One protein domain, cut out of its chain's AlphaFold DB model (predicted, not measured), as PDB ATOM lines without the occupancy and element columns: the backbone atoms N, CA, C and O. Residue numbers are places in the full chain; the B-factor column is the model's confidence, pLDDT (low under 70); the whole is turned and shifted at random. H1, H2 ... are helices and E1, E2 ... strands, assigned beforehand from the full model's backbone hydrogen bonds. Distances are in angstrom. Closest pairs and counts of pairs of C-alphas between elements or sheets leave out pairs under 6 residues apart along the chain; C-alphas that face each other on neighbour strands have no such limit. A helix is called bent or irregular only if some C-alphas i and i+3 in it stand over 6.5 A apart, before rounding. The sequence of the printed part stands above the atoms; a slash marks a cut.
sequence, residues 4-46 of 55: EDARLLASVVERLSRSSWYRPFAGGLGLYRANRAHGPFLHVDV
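This is residues 4 to 46 of the 55 residues of an uncharacterized protein of Gemmatimonadales bacterium (UniProt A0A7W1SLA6). A two-stranded hairpin, E1 and E2, forms a narrow strip, and the helix H1 runs along it over one face; the short helix H2 makes the corner between H1 and the hairpin at one end. The turn of the hairpin, residues 33 to 40, lies at the other end of this folded-back rod. The printed part has 43 residues, with two named helices and two named strands in the order H1, H2, E1, E2; the sheet, in the order E1 - E2, is antiparallel, and the class is mixed, helices and strands. The whole is loose, with a radius of gyration of the C-alphas of 11.6 A, and its C-alphas span 38 by 17 by 8 A.

Begin with the hairpin of E1, residues 29 to 32, and E2, residues 41 to 44, antiparallel neighbours whose directions stand at 163 degrees. Look at N 30 and O 43, 2.9 A apart, and at N 43 and O 30, 2.8 A apart, both within hydrogen-bond range. C-alphas 30 and 43 face each other at 4.9 A. From the hairpin go to H1, residues 4 to 17: its closest C-alphas to E2 are those of Ala 6 and Phe 41, 5.9 A apart. Its closest to E1 are those of Ala 6 and Leu 31, 7.1 A apart. H2, residues 20 to 25, and H1 only just touch, with 3 pairs of C-alphas within 8 A, and they touch only at the corner by their link. H1 touches H2 with residues 16 to 17 alone, and the closest C-alphas of the two helices are those of Leu 16 and Tyr 22, 6.3 A apart. The two helices stand at a steep tilt of 63 degrees and run opposite ways. H2 and E2 are apart. In H1 every O i to N i+4 pair is within hydrogen-bond range; in H2 0 of 2 are, beside 2 of 3 O i to N i+3 pairs.

Find C-alpha 29 at (-43.711, -22.340, -36.248); from there E1 runs 9.9 A to C-alpha 32. E2, also 9.9 A long, ends at C-alpha 44, at (-42.400, -22.688, -41.076). H1 begins at C-alpha 4, at (-56.168, -13.440, -39.347), and runs 20.1 A to C-alpha 17. H2 measures 10.1 A and is irregular: C-alphas 21 and 24 are 7.2 A apart.

The two C-alphas farthest apart are those of Ser 20 and Arg 36, at 38.6 A. The printed part has no cut. The links H1 to H2 and H2 to E1 are tight, the link E1 to E2 is short, and no link is long. The mean pLDDT of the printed part is 84.9, and no printed residue is under 70.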
ATOM      1  N   GLU A   4     -55.184 -12.361 -39.335       88.25
ATOM      2  CA  GLU A   4     -56.168 -13.440 -39.347       88.25
ATOM      3  C   GLU A   4     -55.778 -14.519 -40.361       88.25
ATOM      4  O   GLU A   4     -55.736 -15.699 -40.021       88.25
ATOM      5  N   ASP A   5     -55.354 -14.109 -41.560       86.56
ATOM      6  CA  ASP A   5     -54.807 -15.009 -42.578       86.56
ATOM      7  C   ASP A   5     -53.589 -15.775 -42.035       86.56
ATOM      8  O   ASP A   5     -53.445 -16.980 -42.234       86.56
ATOM      9  N   ALA A   6     -52.711 -15.086 -41.299       84.38
ATOM     10  CA  ALA A   6     -51.515 -15.686 -40.716       84.38
ATOM     11  C   ALA A   6     -51.841 -16.716 -39.624       84.38
ATOM     12  O   ALA A   6     -51.191 -17.761 -39.547       84.38
ATOM     13  N   ARG A   7     -52.883 -16.465 -38.823       85.94
ATOM     14  CA  ARG A   7     -53.414 -17.442 -37.858       85.94
ATOM     15  C   ARG A   7     -54.078 -18.627 -38.545       85.94
ATOM     16  O   ARG A   7     -53.878 -19.761 -38.114       85.94
ATOM     17  N   LEU A   8     -54.827 -18.389 -39.621       90.88
ATOM     18  CA  LEU A   8     -55.433 -19.460 -40.405       90.88
ATOM     19  C   LEU A   8     -54.349 -20.392 -40.957       90.88
ATOM     20  O   LEU A   8     -54.427 -21.605 -40.763       90.88
ATOM     21  N   LEU A   9     -53.300 -19.836 -41.564       88.19
ATOM     22  CA  LEU A   9     -52.167 -20.617 -42.065       88.19
ATOM     23  C   LEU A   9     -51.448 -21.381 -40.943       88.19
ATOM     24  O   LEU A   9     -51.117 -22.552 -41.129       88.19
ATOM     25  N   ALA A  10     -51.275 -20.770 -39.766       86.50
ATOM     26  CA  ALA A  10     -50.723 -21.456 -38.599       86.50
ATOM     27  C   ALA A  10     -51.555 -22.695 -38.220       86.50
ATOM     28  O   ALA A  10     -51.000 -23.781 -38.062       86.50
ATOM     29  N   SER A  11     -52.888 -22.570 -38.186       89.25
ATOM     30  CA  SER A  11     -53.788 -23.695 -37.881       89.25
ATOM     31  C   SER A  11     -53.721 -24.823 -38.924       89.25
ATOM     32  O   SER A  11     -53.839 -26.004 -38.591       89.25
ATOM     33  N   VAL A  12     -53.487 -24.482 -40.199       90.94
ATOM     34  CA  VAL A  12     -53.297 -25.468 -41.272       90.94
ATOM     35  C   VAL A  12     -52.016 -26.261 -41.036       90.94
ATOM     36  O   VAL A  12     -52.052 -27.489 -41.105       90.94
ATOM     37  N   VAL A  13     -50.912 -25.586 -40.710       86.06
ATOM     38  CA  VAL A  13     -49.629 -26.241 -40.414       86.06
ATOM     39  C   VAL A  13     -49.732 -27.126 -39.169       86.06
ATOM     40  O   VAL A  13     -49.276 -28.268 -39.200       86.06
ATOM     41  N   GLU A  14     -50.407 -26.669 -38.112       85.38
ATOM     42  CA  GLU A  14     -50.669 -27.491 -36.920       85.38
ATOM     43  C   GLU A  14     -51.509 -28.737 -37.223       85.38
ATOM     44  O   GLU A  14     -51.311 -29.795 -36.626       85.38
ATOM     45  N   ARG A  15     -52.462 -28.648 -38.154       89.88
ATOM     46  CA  ARG A  15     -53.236 -29.819 -38.582       89.88
ATOM     47  C   ARG A  15     -52.377 -30.793 -39.387       89.88
ATOM     48  O   ARG A  15     -52.498 -32.001 -39.196       89.88
ATOM     49  N   LEU A  16     -51.513 -30.284 -40.265       87.56
ATOM     50  CA  LEU A  16     -50.593 -31.106 -41.051       87.56
ATOM     51  C   LEU A  16     -49.577 -31.823 -40.155       87.56
ATOM     52  O   LEU A  16     -49.344 -33.010 -40.368       87.56
ATOM     53  N   SER A  17     -49.071 -31.168 -39.104       83.06
ATOM     54  CA  SER A  17     -48.089 -31.758 -38.182       83.06
ATOM     55  C   SER A  17     -48.583 -32.998 -37.433       83.06
ATOM     56  O   SER A  17     -47.773 -33.817 -37.001       83.06
ATOM     57  N   ARG A  18     -49.904 -33.193 -37.337       86.31
ATOM     58  CA  ARG A  18     -50.527 -34.405 -36.772       86.31
ATOM     59  C   ARG A  18     -50.500 -35.604 -37.720       86.31
ATOM     60  O   ARG A  18     -50.790 -36.719 -37.295       86.31
ATOM     61  N   SER A  19     -50.184 -35.396 -38.996       89.25
ATOM     62  CA  SER A  19     -50.103 -36.469 -39.986       89.25
ATOM     63  C   SER A  19     -48.730 -37.139 -39.946       89.25
ATOM     64  O   SER A  19     -47.702 -36.466 -39.946       89.25
ATOM     65  N   SER A  20     -48.692 -38.473 -39.984       86.50
ATOM     66  CA  SER A  20     -47.442 -39.249 -39.914       86.50
ATOM     67  C   SER A  20     -46.454 -38.919 -41.037       86.50
ATOM     68  O   SER A  20     -45.250 -38.872 -40.800       86.50
ATOM     69  N   TRP A  21     -46.954 -38.625 -42.239       88.06
ATOM     70  CA  TRP A  21     -46.133 -38.218 -43.381       88.06
ATOM     71  C   TRP A  21     -45.478 -36.845 -43.192       88.06
ATOM     72  O   TRP A  21     -44.465 -36.567 -43.823       88.06
ATOM     73  N   TYR A  22     -46.035 -35.993 -42.324       85.44
ATOM     74  CA  TYR A  22     -45.505 -34.655 -42.066       85.44
ATOM     75  C   TYR A  22     -44.338 -34.672 -41.075       85.44
ATOM     76  O   TYR A  22     -43.628 -33.685 -40.920       85.44
ATOM     77  N   ARG A  23     -44.101 -35.807 -40.412       82.12
ATOM     78  CA  ARG A  23     -43.068 -35.965 -39.384       82.12
ATOM     79  C   ARG A  23     -41.658 -35.514 -39.824       82.12
ATOM     80  O   ARG A  23     -41.003 -34.880 -39.003       82.12
ATOM     81  N   PRO A  24     -41.193 -35.738 -41.072       82.69
ATOM     82  CA  PRO A  24     -39.903 -35.217 -41.548       82.69
ATOM     83  C   PRO A  24     -39.850 -33.689 -41.674       82.69
ATOM     84  O   PRO A  24     -38.768 -33.119 -41.693       82.69
ATOM     85  N   PHE A  25     -41.005 -33.028 -41.750       80.06
ATOM     86  CA  PHE A  25     -41.143 -31.573 -41.850       80.06
ATOM     87  C   PHE A  25     -41.494 -30.932 -40.503       80.06
ATOM     88  O   PHE A  25     -41.733 -29.728 -40.434       80.06
ATOM     89  N   ALA A  26     -41.548 -31.716 -39.424       74.50
ATOM     90  CA  ALA A  26     -41.832 -31.202 -38.095       74.50
ATOM     91  C   ALA A  26     -40.637 -30.382 -37.579       74.50
ATOM     92  O   ALA A  26     -39.613 -30.938 -37.188       74.50
ATOM     93  N   GLY A  27     -40.768 -29.057 -37.574       76.44
ATOM     94  CA  GLY A  27     -39.818 -28.133 -36.952       76.44
ATOM     95  C   GLY A  27     -40.523 -27.109 -36.062       76.44
ATOM     96  O   GLY A  27     -41.310 -27.473 -35.190       76.44
ATOM     97  N   GLY A  28     -40.209 -25.828 -36.251       76.31
ATOM     98  CA  GLY A  28     -40.771 -24.695 -35.507       76.31
ATOM     99  C   GLY A  28     -41.751 -23.855 -36.331       76.31
ATOM    100  O   GLY A  28     -41.591 -23.705 -37.541       76.31
ATOM    101  N   LEU A  29     -42.746 -23.269 -35.659       80.50
ATOM    102  CA  LEU A  29     -43.711 -22.340 -36.248       80.50
ATOM    103  C   LEU A  29     -43.563 -20.961 -35.599       80.50
ATOM    104  O   LEU A  29     -43.737 -20.825 -34.389       80.50
ATOM    105  N   GLY A  30     -43.242 -19.943 -36.395       80.62
ATOM    106  CA  GLY A  30     -43.104 -18.562 -35.930       80.62
ATOM    107  C   GLY A  30     -44.142 -17.655 -36.575       80.62
ATOM    108  O   GLY A  30     -44.123 -17.472 -37.792       80.62
ATOM    109  N   LEU A  31     -45.034 -17.066 -35.777       82.38
ATOM    110  CA  LEU A  31     -45.983 -16.056 -36.245       82.38
ATOM    111  C   LEU A  31     -45.406 -14.656 -36.017       82.38
ATOM    112  O   LEU A  31     -45.222 -14.236 -34.874       82.38
ATOM    113  N   TYR A  32     -45.182 -13.913 -37.097       83.69
ATOM    114  CA  TYR A  32     -44.649 -12.557 -37.037       83.69
ATOM    115  C   TYR A  32     -45.747 -11.540 -37.335       83.69
ATOM    116  O   TYR A  32     -46.474 -11.638 -38.328       83.69
ATOM    117  N   ARG A  33     -45.880 -10.544 -36.452       82.75
ATOM    118  CA  ARG A  33     -46.776  -9.400 -36.670       82.75
ATOM    119  C   ARG A  33     -46.240  -8.520 -37.798       82.75
ATOM    120  O   ARG A  33     -45.046  -8.516 -38.080       82.75
ATOM    121  N   ALA A  34     -47.141  -7.745 -38.398       87.38
ATOM    122  CA  ALA A  34     -46.757  -6.712 -39.351       87.38
ATOM    123  C   ALA A  34     -45.768  -5.725 -38.724       87.38
ATOM    124  O   ALA A  34     -45.876  -5.384 -37.544       87.38
ATOM    125  N   ASN A  35     -44.860  -5.217 -39.547       85.38
ATOM    126  CA  ASN A  35     -44.015  -4.079 -39.225       85.38
ATOM    127  C   ASN A  35     -44.080  -3.049 -40.369       85.38
ATOM    128  O   ASN A  35     -44.886  -3.174 -41.289       85.38
ATOM    129  N   ARG A  36     -43.247  -2.002 -40.311       86.31
ATOM    130  CA  ARG A  36     -43.237  -0.935 -41.330       86.31
ATOM    131  C   ARG A  36     -42.810  -1.400 -42.729       86.31
ATOM    132  O   ARG A  36     -43.088  -0.687 -43.684       86.31
ATOM    133  N   ALA A  37     -42.115  -2.530 -42.845       87.00
ATOM    134  CA  ALA A  37     -41.584  -3.041 -44.106       87.00
ATOM    135  C   ALA A  37     -42.466  -4.145 -44.708       87.00
ATOM    136  O   ALA A  37     -42.651  -4.184 -45.922       87.00
ATOM    137  N   HIS A  38     -43.021  -5.034 -43.878       82.69
ATOM    138  CA  HIS A  38     -43.765  -6.210 -44.329       82.69
ATOM    139  C   HIS A  38     -45.050  -6.408 -43.514       82.69
ATOM    140  O   HIS A  38     -45.096  -6.139 -42.310       82.69
ATOM    141  N   GLY A  39     -46.088  -6.939 -44.167       86.44
ATOM    142  CA  GLY A  39     -47.290  -7.427 -43.486       86.44
ATOM    143  C   GLY A  39     -47.002  -8.634 -42.578       86.44
ATOM    144  O   GLY A  39     -45.872  -9.122 -42.541       86.44
ATOM    145  N   PRO A  40     -48.003  -9.140 -41.836       86.75
ATOM    146  CA  PRO A  40     -47.851 -10.344 -41.029       86.75
ATOM    147  C   PRO A  40     -47.446 -11.527 -41.905       86.75
ATOM    148  O   PRO A  40     -47.931 -11.657 -43.032       86.75
ATOM    149  N   PHE A  41     -46.593 -12.398 -41.380       85.12
ATOM    150  CA  PHE A  41     -46.159 -13.599 -42.085       85.12
ATOM    151  C   PHE A  41     -45.909 -14.753 -41.115       85.12
ATOM    152  O   PHE A  41     -45.736 -14.566 -39.908       85.12
ATOM    153  N   LEU A  42     -45.915 -15.960 -41.671       85.25
ATOM    154  CA  LEU A  42     -45.674 -17.206 -40.959       85.25
ATOM    155  C   LEU A  42     -44.334 -17.779 -41.416       85.25
ATOM    156  O   LEU A  42     -44.103 -17.944 -42.612       85.25
ATOM    157  N   HIS A  43     -43.464 -18.094 -40.466       86.56
ATOM    158  CA  HIS A  43     -42.258 -18.870 -40.710       86.56
ATOM    159  C   HIS A  43     -42.533 -20.329 -40.347       86.56
ATOM    160  O   HIS A  43     -42.918 -20.614 -39.212       86.56
ATOM    161  N   VAL A  44     -42.315 -21.240 -41.294       84.75
ATOM    162  CA  VAL A  44     -42.400 -22.688 -41.076       84.75
ATOM    163  C   VAL A  44     -41.003 -23.267 -41.248       84.75
ATOM    164  O   VAL A  44     -40.437 -23.198 -42.337       84.75
ATOM    165  N   ASP A  45     -40.447 -23.829 -40.180       83.44
ATOM    166  CA  ASP A  45     -39.191 -24.570 -40.238       83.44
ATOM    167  C   ASP A  45     -39.485 -26.059 -40.467       83.44
ATOM    168  O   ASP A  45     -40.247 -26.667 -39.719       83.44
ATOM    169  N   VAL A  46     -38.878 -26.630 -41.510       84.94
ATOM    170  CA  VAL A  46     -39.138 -27.991 -42.011       84.94
ATOM    171  C   VAL A  46     -37.929 -28.918 -41.893       84.94
ATOM    172  O   VAL A  46     -37.865 -29.943 -42.564       84.94
TER     173      VAL A  46